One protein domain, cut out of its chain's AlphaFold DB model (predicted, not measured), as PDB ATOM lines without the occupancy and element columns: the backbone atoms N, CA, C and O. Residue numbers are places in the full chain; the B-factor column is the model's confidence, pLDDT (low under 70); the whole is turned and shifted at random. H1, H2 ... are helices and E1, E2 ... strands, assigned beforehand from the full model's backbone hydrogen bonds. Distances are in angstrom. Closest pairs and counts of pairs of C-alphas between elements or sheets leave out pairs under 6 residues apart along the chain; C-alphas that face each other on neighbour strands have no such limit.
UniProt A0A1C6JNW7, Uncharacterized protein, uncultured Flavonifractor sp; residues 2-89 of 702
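This is residues 2 to 89 of the 702 residues of an uncharacterized protein of uncultured Flavonifractor sp (UniProt A0A1C6JNW7). A long two-stranded hairpin, E1 and E2, and the helix H3 make the two sides of a wide corner, joined where H3 leads into E1 by a tight link. H1 and H2, with the stretch of residues 6 to 20 between them, lie within the angle of this corner, and the turn of the hairpin lies far from the first residues of H3. The printed part has 88 residues, with three named helices and then two named strands, in the order H1, H2, H3, E1, E2; the sheet, E1 - E2, is antiparallel and the class is mixed, helices and strands. The whole is flat, with spans of 47 by 33 by 14 A, and only just compact, close to loose, with a radius of gyration of the C-alphas of 14.1 A.

H1, residues 2 to 5, only just touches H2, residues 21 to 31, with 3 pairs of C-alphas within 8 A; the closest C-alphas are those of Leu 3 and Ala 29, 6.7 A apart. H1 also only just touches H3, residues 48 to 60, with 3 pairs of C-alphas within 8 A; the closest C-alphas are those of Leu 2 and Thr 58, 6.5 A apart, and H3 touches H1 with residues 55 to 58 alone. H2 and H3 are apart. E1, residues 62 to 71, and E2, residues 74 to 86, form an antiparallel hairpin, with 161 degrees between their directions. N 65 and O 81 are within hydrogen-bond range at 2.9 A, as are N 83 and O 63 at 2.8 A. E2 bends by 62 degrees at residue 83. The closest C-alphas of H3 and E2 are those of Asn 60 and Thr 86, 5.6 A apart. H2 is apart from E1 and from E2, and H1 is apart from E2. In H2 and H3 every O i to N i+4 pair is within hydrogen-bond range; H1 is too short for such a pair.

H1, residues 2 to 5, begins at C-alpha 2 at (848.256, -13.440, 172.588). H2, residues 21 to 31, is 15.5 A from first to last C-alpha, and H3, residues 48 to 60, is 18.8 A. E1, residues 62 to 71, is 28.7 A long and ends at C-alpha 71 at (847.992, -40.386, 184.967). E2, residues 74 to 86, is 31.5 A long and ends at C-alpha 86 at (844.858, -8.712, 184.166).

The two C-alphas farthest apart are those of Asp 49 and Met 72, 47.0 A. The printed part has no cut. The links from H1 to H2, 15 residues, and from H2 to H3, 16 residues, are long; those from H3 to E1 and from E1 to E2 are tight. The mean pLDDT of the printed part is 85.8, and residues 39 to 44 are under 70.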
ATOM      1  N   LEU A   2     849.006 -14.129 171.521       92.31
ATOM      2  CA  LEU A   2     848.256 -13.440 172.588       92.31
ATOM      3  C   LEU A   2     847.782 -14.373 173.718       92.31
ATOM      4  O   LEU A   2     847.997 -14.073 174.884       92.31
ATOM      5  N   LEU A   3     847.250 -15.554 173.385       91.75
ATOM      6  CA  LEU A   3     846.901 -16.579 174.383       91.75
ATOM      7  C   LEU A   3     848.115 -17.048 175.201       91.75
ATOM      8  O   LEU A   3     848.023 -17.211 176.411       91.75
ATOM      9  N   VAL A   4     849.279 -17.190 174.566       91.62
ATOM     10  CA  VAL A   4     850.517 -17.559 175.273       91.62
ATOM     11  C   VAL A   4     850.953 -16.440 176.221       91.62
ATOM     12  O   VAL A   4     851.374 -16.720 177.336       91.62
ATOM     13  N   ALA A   5     850.781 -15.173 175.831       90.44
ATOM     14  CA  ALA A   5     851.028 -14.032 176.715       90.44
ATOM     15  C   ALA A   5     850.068 -13.994 177.920       90.44
ATOM     16  O   ALA A   5     850.446 -13.510 178.982       90.44
ATOM     17  N   LEU A   6     848.856 -14.545 177.784       92.62
ATOM     18  CA  LEU A   6     847.952 -14.764 178.914       92.62
ATOM     19  C   LEU A   6     848.347 -15.959 179.786       92.62
ATOM     20  O   LEU A   6     847.775 -16.102 180.857       92.62
ATOM     21  N   GLY A   7     849.307 -16.788 179.373       90.44
ATOM     22  CA  GLY A   7     849.772 -17.956 180.122       90.44
ATOM     23  C   GLY A   7     849.192 -19.294 179.652       90.44
ATOM     24  O   GLY A   7     849.377 -20.301 180.333       90.44
ATOM     25  N   TYR A   8     848.514 -19.336 178.498       91.75
ATOM     26  CA  TYR A   8     848.132 -20.605 177.875       91.75
ATOM     27  C   TYR A   8     849.360 -21.333 177.320       91.75
ATOM     28  O   TYR A   8     850.201 -20.743 176.637       91.75
ATOM     29  N   ASP A   9     849.429 -22.637 177.558       90.88
ATOM     30  CA  ASP A   9     850.477 -23.504 177.039       90.88
ATOM     31  C   ASP A   9     850.135 -23.948 175.608       90.88
ATOM     32  O   ASP A   9     849.109 -24.586 175.358       90.88
ATOM     33  N   ALA A  10     850.987 -23.588 174.646       88.31
ATOM     34  CA  ALA A  10     850.708 -23.819 173.232       88.31
ATOM     35  C   ALA A  10     850.730 -25.301 172.828       88.31
ATOM     36  O   ALA A  10     850.037 -25.681 171.880       88.31
ATOM     37  N   GLU A  11     851.512 -26.123 173.528       86.44
ATOM     38  CA  GLU A  11     851.615 -27.558 173.274       86.44
ATOM     39  C   GLU A  11     850.448 -28.286 173.943       86.44
ATOM     40  O   GLU A  11     849.706 -29.018 173.282       86.44
ATOM     41  N   ALA A  12     850.196 -27.997 175.222       84.38
ATOM     42  CA  ALA A  12     849.131 -28.638 175.984       84.38
ATOM     43  C   ALA A  12     847.723 -28.266 175.481       84.38
ATOM     44  O   ALA A  12     846.837 -29.123 175.448       84.38
ATOM     45  N   SER A  13     847.520 -27.026 175.021       84.62
ATOM     46  CA  SER A  13     846.270 -26.594 174.378       84.62
ATOM     47  C   SER A  13     846.175 -26.961 172.890       84.62
ATOM     48  O   SER A  13     845.187 -26.623 172.234       84.62
ATOM     49  N   LYS A  14     847.167 -27.677 172.335       89.31
ATOM     50  CA  LYS A  14     847.165 -28.168 170.944       89.31
ATOM     51  C   LYS A  14     847.007 -27.045 169.912       89.31
ATOM     52  O   LYS A  14     846.310 -27.209 168.908       89.31
ATOM     53  N   TYR A  15     847.643 -25.900 170.155       87.69
ATOM     54  CA  TYR A  15     847.699 -24.784 169.203       87.69
ATOM     55  C   TYR A  15     848.719 -25.021 168.086       87.69
ATOM     56  O   TYR A  15     848.766 -24.269 167.117       87.69
ATOM     57  N   GLN A  16     849.554 -26.047 168.234       81.75
ATOM     58  CA  GLN A  16     850.563 -26.467 167.271       81.75
ATOM     59  C   GLN A  16     850.467 -27.985 167.088       81.75
ATOM     60  O   GLN A  16     849.987 -28.689 167.977       81.75
ATOM     61  N   ASN A  17     850.914 -28.494 165.936       78.88
ATOM     62  CA  ASN A  17     850.994 -29.933 165.644       78.88
ATOM     63  C   ASN A  17     849.669 -30.709 165.842       78.88
ATOM     64  O   ASN A  17     849.668 -31.881 166.218       78.88
ATOM     65  N   ASN A  18     848.524 -30.066 165.581       84.62
ATOM     66  CA  ASN A  18     847.194 -30.669 165.671       84.62
ATOM     67  C   ASN A  18     846.312 -30.222 164.498       84.62
ATOM     68  O   ASN A  18     846.325 -29.050 164.144       84.62
ATOM     69  N   ALA A  19     845.504 -31.118 163.924       84.06
ATOM     70  CA  ALA A  19     844.624 -30.782 162.798       84.06
ATOM     71  C   ALA A  19     843.535 -29.740 163.143       84.06
ATOM     72  O   ALA A  19     843.069 -29.034 162.256       84.06
ATOM     73  N   MET A  20     843.164 -29.607 164.423       84.44
ATOM     74  CA  MET A  20     842.142 -28.678 164.935       84.44
ATOM     75  C   MET A  20     842.742 -27.441 165.622       84.44
ATOM     76  O   MET A  20     842.069 -26.781 166.416       84.44
ATOM     77  N   TRP A  21     844.015 -27.128 165.361       84.12
ATOM     78  CA  TRP A  21     844.742 -26.060 166.054       84.12
ATOM     79  C   TRP A  21     844.028 -24.699 165.998       84.12
ATOM     80  O   TRP A  21     843.935 -24.016 167.020       84.12
ATOM     81  N   SER A  22     843.464 -24.329 164.843       81.94
ATOM     82  CA  SER A  22     842.761 -23.056 164.645       81.94
ATOM     83  C   SER A  22     841.475 -22.978 165.468       81.94
ATOM     84  O   SER A  22     841.193 -21.952 166.082       81.94
ATOM     85  N   VAL A  23     840.733 -24.083 165.568       83.94
ATOM     86  CA  VAL A  23     839.509 -24.179 166.377       83.94
ATOM     87  C   VAL A  23     839.825 -24.053 167.868       83.94
ATOM     88  O   VAL A  23     839.118 -23.343 168.581       83.94
ATOM     89  N   ASN A  24     840.907 -24.681 168.341       87.00
ATOM     90  CA  ASN A  24     841.333 -24.571 169.740       87.00
ATOM     91  C   ASN A  24     841.752 -23.136 170.092       87.00
ATOM     92  O   ASN A  24     841.348 -22.620 171.132       87.00
ATOM     93  N   ILE A  25     842.497 -22.465 169.203       87.94
ATOM     94  CA  ILE A  25     842.860 -21.050 169.375       87.94
ATOM     95  C   ILE A  25     841.611 -20.172 169.425       87.94
ATOM     96  O   ILE A  25     841.498 -19.346 170.322       87.94
ATOM     97  N   MET A  26     840.671 -20.342 168.493       86.00
ATOM     98  CA  MET A  26     839.459 -19.518 168.444       86.00
ATOM     99  C   MET A  26     838.586 -19.709 169.679       86.00
ATOM    100  O   MET A  26     838.116 -18.728 170.250       86.00
ATOM    101  N   LYS A  27     838.416 -20.956 170.130       87.88
ATOM    102  CA  LYS A  27     837.669 -21.270 171.349       87.88
ATOM    103  C   LYS A  27     838.276 -20.569 172.563       87.88
ATOM    104  O   LYS A  27     837.562 -19.877 173.283       87.88
ATOM    105  N   ASP A  28     839.580 -20.717 172.781       90.00
ATOM    106  CA  ASP A  28     840.234 -20.128 173.951       90.00
ATOM    107  C   ASP A  28     840.344 -18.600 173.838       90.00
ATOM    108  O   ASP A  28     840.181 -17.901 174.835       90.00
ATOM    109  N   ALA A  29     840.531 -18.056 172.631       89.06
ATOM    110  CA  ALA A  29     840.495 -16.615 172.380       89.06
ATOM    111  C   ALA A  29     839.108 -16.024 172.667       89.06
ATOM    112  O   ALA A  29     839.017 -14.947 173.255       89.06
ATOM    113  N   GLN A  30     838.034 -16.729 172.309       88.69
ATOM    114  CA  GLN A  30     836.669 -16.328 172.640       88.69
ATOM    115  C   GLN A  30     836.425 -16.384 174.152       88.69
ATOM    116  O   GLN A  30     835.917 -15.419 174.720       88.69
ATOM    117  N   VAL A  31     836.841 -17.466 174.821       89.38
ATOM    118  CA  VAL A  31     836.723 -17.618 176.285       89.38
ATOM    119  C   VAL A  31     837.497 -16.527 177.028       89.38
ATOM    120  O   VAL A  31     837.004 -15.983 178.013       89.38
ATOM    121  N   ALA A  32     838.683 -16.165 176.541       89.75
ATOM    122  CA  ALA A  32     839.496 -15.089 177.098       89.75
ATOM    123  C   ALA A  32     839.029 -13.676 176.677       89.75
ATOM    124  O   ALA A  32     839.609 -12.687 177.124       89.75
ATOM    125  N   GLY A  33     837.992 -13.561 175.835       89.81
ATOM    126  CA  GLY A  33     837.418 -12.286 175.388       89.81
ATOM    127  C   GLY A  33     838.263 -11.517 174.367       89.81
ATOM    128  O   GLY A  33     838.026 -10.332 174.143       89.81
ATOM    129  N   LEU A  34     839.248 -12.161 173.733       91.31
ATOM    130  CA  LEU A  34     840.155 -11.524 172.767       91.31
ATOM    131  C   LEU A  34     839.439 -11.070 171.494       91.31
ATOM    132  O   LEU A  34     839.877 -10.106 170.872       91.31
ATOM    133  N   LEU A  35     838.348 -11.745 171.132       87.88
ATOM    134  CA  LEU A  35     837.585 -11.495 169.905       87.88
ATOM    135  C   LEU A  35     836.489 -10.428 170.071       87.88
ATOM    136  O   LEU A  35     835.770 -10.135 169.121       87.88
ATOM    137  N   ASN A  36     836.338  -9.835 171.260       86.31
ATOM    138  CA  ASN A  36     835.309  -8.825 171.505       86.31
ATOM    139  C   ASN A  36     835.537  -7.588 170.618       86.31
ATOM    140  O   ASN A  36     836.578  -6.937 170.721       86.31
ATOM    141  N   GLY A  37     834.555  -7.258 169.774       78.75
ATOM    142  CA  GLY A  37     834.634  -6.116 168.854       78.75
ATOM    143  C   GLY A  37     835.531  -6.340 167.632       78.75
ATOM    144  O   GLY A  37     835.937  -5.368 167.006       78.75
ATOM    145  N   VAL A  38     835.869  -7.594 167.305       82.94
ATOM    146  CA  VAL A  38     836.622  -7.956 166.095       82.94
ATOM    147  C   VAL A  38     835.685  -8.684 165.136       82.94
ATOM    148  O   VAL A  38     835.162  -9.745 165.474       82.94
ATOM    149  N   GLU A  39     835.473  -8.123 163.949       69.00
ATOM    150  CA  GLU A  39     834.667  -8.742 162.891       69.00
ATOM    151  C   GLU A  39     835.541  -9.631 161.991       69.00
ATOM    152  O   GLU A  39     836.632  -9.229 161.585       69.00
ATOM    153  N   GLY A  40     835.074 -10.849 161.699       65.31
ATOM    154  CA  GLY A  40     835.764 -11.818 160.840       65.31
ATOM    155  C   GLY A  40     835.629 -13.267 161.314       65.31
ATOM    156  O   GLY A  40     835.305 -13.555 162.468       65.31
ATOM    157  N   THR A  41     835.870 -14.207 160.406       63.53
ATOM    158  CA  THR A  41     835.966 -15.643 160.679       63.53
ATOM    159  C   THR A  41     837.415 -16.055 160.959       63.53
ATOM    160  O   THR A  41     838.360 -15.316 160.696       63.53
ATOM    161  N   ALA A  42     837.619 -17.265 161.490       61.81
ATOM    162  CA  ALA A  42     838.929 -17.768 161.924       61.81
ATOM    163  C   ALA A  42     840.035 -17.756 160.844       61.81
ATOM    164  O   ALA A  42     841.213 -17.840 161.189       61.81
ATOM    165  N   ASN A  43     839.654 -17.700 159.563       65.75
ATOM    166  CA  ASN A  43     840.565 -17.761 158.419       65.75
ATOM    167  C   ASN A  43     840.687 -16.424 157.674       65.75
ATOM    168  O   ASN A  43     841.430 -16.351 156.693       65.75
ATOM    169  N   ASP A  44     839.969 -15.387 158.109       68.56
ATOM    170  CA  ASP A  44     840.013 -14.089 157.448       68.56
ATOM    171  C   ASP A  44     841.329 -13.370 157.756       68.56
ATOM    172  O   ASP A  44     841.931 -13.519 158.824       68.56
ATOM    173  N   THR A  45     841.799 -12.570 156.797       75.75
ATOM    174  CA  THR A  45     842.990 -11.743 157.014       75.75
ATOM    175  C   THR A  45     842.653 -10.650 158.024       75.75
ATOM    176  O   THR A  45     841.806  -9.798 157.764       75.75
ATOM    177  N   LEU A  46     843.327 -10.666 159.176       77.94
ATOM    178  CA  LEU A  46     843.090  -9.700 160.245       77.94
ATOM    179  C   LEU A  46     843.514  -8.291 159.809       77.94
ATOM    180  O   LEU A  46     844.667  -8.061 159.435       77.94
ATOM    181  N   THR A  47     842.589  -7.337 159.895       84.75
ATOM    182  CA  THR A  47     842.884  -5.923 159.645       84.75
ATOM    183  C   THR A  47     843.813  -5.369 160.730       84.75
ATOM    184  O   THR A  47     843.892  -5.894 161.844       84.75
ATOM    185  N   ARG A  48     844.527  -4.276 160.432       84.81
ATOM    186  CA  ARG A  48     845.380  -3.602 161.429       84.81
ATOM    187  C   ARG A  48     844.586  -3.191 162.672       84.81
ATOM    188  O   ARG A  48     845.090  -3.350 163.782       84.81
ATOM    189  N   ASP A  49     843.353  -2.735 162.482       84.00
ATOM    190  CA  ASP A  49     842.468  -2.313 163.569       84.00
ATOM    191  C   ASP A  49     841.962  -3.513 164.373       84.00
ATOM    192  O   ASP A  49     842.009  -3.490 165.602       84.00
ATOM    193  N   GLY A  50     841.611  -4.617 163.702       85.31
ATOM    194  CA  GLY A  50     841.283  -5.880 164.366       85.31
ATOM    195  C   GLY A  50     842.444  -6.400 165.220       85.31
ATOM    196  O   GLY A  50     842.248  -6.795 166.370       85.31
ATOM    197  N   ALA A  51     843.681  -6.325 164.718       86.06
ATOM    198  CA  ALA A  51     844.874  -6.697 165.480       86.06
ATOM    199  C   ALA A  51     845.100  -5.791 166.700       86.06
ATOM    200  O   ALA A  51     845.396  -6.291 167.791       86.06
ATOM    201  N   ALA A  52     844.928  -4.475 166.546       86.81
ATOM    202  CA  ALA A  52     845.022  -3.524 167.651       86.81
ATOM    203  C   ALA A  52     843.961  -3.801 168.729       86.81
ATOM    204  O   ALA A  52     844.290  -3.836 169.919       86.81
ATOM    205  N   GLN A  53     842.721  -4.091 168.323       88.75
ATOM    206  CA  GLN A  53     841.630  -4.441 169.231       88.75
ATOM    207  C   GLN A  53     841.920  -5.740 169.998       88.75
ATOM    208  O   GLN A  53     841.752  -5.782 171.215       88.75
ATOM    209  N   MET A  54     842.441  -6.781 169.337       90.69
ATOM    210  CA  MET A  54     842.827  -8.027 170.017       90.69
ATOM    211  C   MET A  54     843.950  -7.809 171.041       90.69
ATOM    212  O   MET A  54     843.909  -8.381 172.134       90.69
ATOM    213  N   ILE A  55     844.947  -6.975 170.726       91.38
ATOM    214  CA  ILE A  55     846.024  -6.623 171.668       91.38
ATOM    215  C   ILE A  55     845.450  -5.868 172.873       91.38
ATOM    216  O   ILE A  55     845.762  -6.206 174.017       91.38
ATOM    217  N   PHE A  56     844.569  -4.894 172.638       89.94
ATOM    218  CA  PHE A  56     843.890  -4.154 173.700       89.94
ATOM    219  C   PHE A  56     843.040  -5.069 174.593       89.94
ATOM    220  O   PHE A  56     843.130  -4.999 175.821       89.94
ATOM    221  N   ASN A  57     842.269  -5.981 173.997       91.88
ATOM    222  CA  ASN A  57     841.495  -6.982 174.728       91.88
ATOM    223  C   ASN A  57     842.414  -7.882 175.570       91.88
ATOM    224  O   ASN A  57     842.111  -8.155 176.728       91.88
ATOM    225  N   THR A  58     843.580  -8.267 175.037       94.38
ATOM    226  CA  THR A  58     844.573  -9.085 175.755       94.38
ATOM    227  C   THR A  58     845.102  -8.381 177.008       94.38
ATOM    228  O   THR A  58     845.232  -9.013 178.052       94.38
ATOM    229  N   LEU A  59     845.357  -7.066 176.965       93.38
ATOM    230  CA  LEU A  59     845.775  -6.310 178.157       93.38
ATOM    231  C   LEU A  59     844.691  -6.269 179.245       93.38
ATOM    232  O   LEU A  59     845.010  -6.193 180.433       93.38
ATOM    233  N   ASN A  60     843.421  -6.328 178.847       90.94
ATOM    234  CA  ASN A  60     842.277  -6.334 179.754       90.94
ATOM    235  C   ASN A  60     841.855  -7.747 180.198       90.94
ATOM    236  O   ASN A  60     841.083  -7.880 181.148       90.94
ATOM    237  N   ALA A  61     842.374  -8.797 179.560       93.50
ATOM    238  CA  ALA A  61     842.089 -10.180 179.911       93.50
ATOM    239  C   ALA A  61     842.885 -10.635 181.147       93.50
ATOM    240  O   ALA A  61     843.999 -10.171 181.425       93.50
ATOM    241  N   LYS A  62     842.294 -11.563 181.909       92.12
ATOM    242  CA  LYS A  62     842.945 -12.209 183.054       92.12
ATOM    243  C   LYS A  62     844.004 -13.190 182.562       92.12
ATOM    244  O   LYS A  62     843.786 -13.907 181.590       92.12
ATOM    245  N   THR A  63     845.134 -13.231 183.257       91.38
ATOM    246  CA  THR A  63     846.159 -14.249 182.997       91.38
ATOM    247  C   THR A  63     845.741 -15.587 183.602       91.38
ATOM    248  O   THR A  63     844.948 -15.638 184.544       91.38
ATOM    249  N   VAL A  64     846.265 -16.677 183.062       92.12
ATOM    250  CA  VAL A  64     846.036 -18.044 183.512       92.12
ATOM    251  C   VAL A  64     847.363 -18.733 183.792       92.12
ATOM    252  O   VAL A  64     848.407 -18.362 183.262       92.12
ATOM    253  N   THR A  65     847.341 -19.752 184.641       90.69
ATOM    254  CA  THR A  65     848.494 -20.626 184.874       90.69
ATOM    255  C   THR A  65     848.070 -22.079 184.670       90.69
ATOM    256  O   THR A  65     847.069 -22.496 185.264       90.69
ATOM    257  N   PRO A  66     848.781 -22.858 183.835       88.44
ATOM    258  CA  PRO A  66     848.437 -24.251 183.593       88.44
ATOM    259  C   PRO A  66     848.733 -25.094 184.832       88.44
ATOM    260  O   PRO A  66     849.811 -25.017 185.424       88.44
ATOM    261  N   LYS A  67     847.779 -25.944 185.206       90.81
ATOM    262  CA  LYS A  67     847.949 -26.954 186.248       90.81
ATOM    263  C   LYS A  67     847.971 -28.330 185.606       90.81
ATOM    264  O   LYS A  67     847.001 -28.750 184.976       90.81
ATOM    265  N   PHE A  68     849.074 -29.041 185.797       88.38
ATOM    266  CA  PHE A  68     849.269 -30.369 185.232       88.38
ATOM    267  C   PHE A  68     849.002 -31.464 186.264       88.38
ATOM    268  O   PHE A  68     849.334 -31.321 187.441       88.38
ATOM    269  N   GLN A  69     848.417 -32.565 185.805       86.31
ATOM    270  CA  GLN A  69     848.272 -33.809 186.553       86.31
ATOM    271  C   GLN A  69     848.970 -34.946 185.807       86.31
ATOM    272  O   GLN A  69     849.330 -34.810 184.638       86.31
ATOM    273  N   TYR A  70     849.195 -36.050 186.511       86.00
ATOM    274  CA  TYR A  70     849.865 -37.227 185.978       86.00
ATOM    275  C   TYR A  70     848.933 -38.420 186.104       86.00
ATOM    276  O   TYR A  70     848.501 -38.740 187.211       86.00
ATOM    277  N   ASP A  71     848.665 -39.089 184.986       77.25
ATOM    278  CA  ASP A  71     847.992 -40.386 184.967       77.25
ATOM    279  C   ASP A  71     848.930 -41.425 184.352       77.25
ATOM    280  O   ASP A  71     849.524 -41.198 183.299       77.25
ATOM    281  N   MET A  72     849.151 -42.528 185.070       78.81
ATOM    282  CA  MET A  72     850.102 -43.596 184.720       78.81
ATOM    283  C   MET A  72     851.494 -43.106 184.244       78.81
ATOM    284  O   MET A  72     852.136 -43.747 183.415       78.81
ATOM    285  N   GLY A  73     851.985 -41.977 184.773       79.50
ATOM    286  CA  GLY A  73     853.286 -41.390 184.415       79.50
ATOM    287  C   GLY A  73     853.276 -40.441 183.209       79.50
ATOM    288  O   GLY A  73     854.322 -39.893 182.873       79.50
ATOM    289  N   VAL A  74     852.116 -40.199 182.590       78.75
ATOM    290  CA  VAL A  74     851.935 -39.242 181.488       78.75
ATOM    291  C   VAL A  74     851.348 -37.937 182.028       78.75
ATOM    292  O   VAL A  74     850.302 -37.934 182.677       78.75
ATOM    293  N   GLN A  75     852.032 -36.820 181.767       82.00
ATOM    294  CA  GLN A  75     851.590 -35.481 182.156       82.00
ATOM    295  C   GLN A  75     850.470 -34.994 181.226       82.00
ATOM    296  O   GLN A  75     850.620 -35.029 180.006       82.00
ATOM    297  N   TYR A  76     849.372 -34.488 181.785       81.19
ATOM    298  CA  TYR A  76     848.318 -33.814 181.026       81.19
ATOM    299  C   TYR A  76     847.871 -32.528 181.721       81.19
ATOM    300  O   TYR A  76     847.947 -32.387 182.945       81.19
ATOM    301  N   LEU A  77     847.420 -31.559 180.925       84.62
ATOM    302  CA  LEU A  77     846.832 -30.323 181.430       84.62
ATOM    303  C   LEU A  77     845.472 -30.635 182.061       84.62
ATOM    304  O   LEU A  77     844.556 -31.084 181.375       84.62
ATOM    305  N   SER A  78     845.356 -30.400 183.365       86.00
ATOM    306  CA  SER A  78     844.131 -30.647 184.125       86.00
ATOM    307  C   SER A  78     843.195 -29.444 184.091       86.00
ATOM    308  O   SER A  78     842.001 -29.615 183.875       86.00
ATOM    309  N   GLU A  79     843.714 -28.240 184.332       87.50
ATOM    310  CA  GLU A  79     842.930 -27.001 184.341       87.50
ATOM    311  C   GLU A  79     843.832 -25.776 184.152       87.50
ATOM    312  O   GLU A  79     845.040 -25.829 184.398       87.50
ATOM    313  N   TYR A  80     843.229 -24.657 183.753       90.00
ATOM    314  CA  TYR A  80     843.850 -23.338 183.807       90.00
ATOM    315  C   TYR A  80     843.345 -22.592 185.042       90.00
ATOM    316  O   TYR A  80     842.149 -22.334 185.173       90.00
ATOM    317  N   VAL A  81     844.257 -22.223 185.941       88.69
ATOM    318  CA  VAL A  81     843.929 -21.412 187.119       88.69
ATOM    319  C   VAL A  81     843.961 -19.942 186.719       88.69
ATOM    320  O   VAL A  81     845.006 -19.431 186.320       88.69
ATOM    321  N   VAL A  82     842.816 -19.265 186.806       87.25
ATOM    322  CA  VAL A  82     842.674 -17.853 186.427       87.25
ATOM    323  C   VAL A  82     843.218 -16.949 187.536       87.25
ATOM    324  O   VAL A  82     842.809 -17.052 188.691       87.25
ATOM    325  N   SER A  83     844.119 -16.035 187.180       85.56
ATOM    326  CA  SER A  83     844.647 -15.003 188.073       85.56
ATOM    327  C   SER A  83     843.571 -13.984 188.452       85.56
ATOM    328  O   SER A  83     842.667 -13.676 187.672       85.56
ATOM    329  N   SER A  84     843.692 -13.389 189.639       82.62
ATOM    330  CA  SER A  84     842.850 -12.257 190.047       82.62
ATOM    331  C   SER A  84     843.156 -10.973 189.265       82.62
ATOM    332  O   SER A  84     842.355 -10.042 189.295       82.62
ATOM    333  N   THR A  85     844.279 -10.924 188.540       87.75
ATOM    334  CA  THR A  85     844.777  -9.726 187.850       87.75
ATOM    335  C   THR A  85     844.834  -9.893 186.332       87.75
ATOM    336  O   THR A  85     844.980 -10.998 185.799       87.75
ATOM    337  N   THR A  86     844.729  -8.768 185.626       92.19
ATOM    338  CA  THR A  86     844.858  -8.712 184.166       92.19
ATOM    339  C   THR A  86     846.322  -8.679 183.735       92.19
ATOM    340  O   THR A  86     847.205  -8.303 184.512       92.19
ATOM    341  N   LEU A  87     846.590  -9.027 182.475       93.50
ATOM    342  CA  LEU A  87     847.935  -8.904 181.907       93.50
ATOM    343  C   LEU A  87     848.438  -7.451 181.951       93.50
ATOM    344  O   LEU A  87     849.601  -7.197 182.278       93.50
ATOM    345  N   GLY A  88     847.561  -6.485 181.672       92.44
ATOM    346  CA  GLY A  88     847.883  -5.062 181.728       92.44
ATOM    347  C   GLY A  88     848.257  -4.592 183.134       92.44
ATOM    348  O   GLY A  88     849.172  -3.779 183.279       92.44
ATOM    349  N   TYR A  89     847.630  -5.144 184.177       92.62
ATOM    350  CA  TYR A  89     848.053  -4.873 185.547       92.62
ATOM    351  C   TYR A  89     849.453  -5.428 185.828       92.62
ATOM    352  O   TYR A  89     850.318  -4.689 186.285       92.62
TER     353      TYR A  89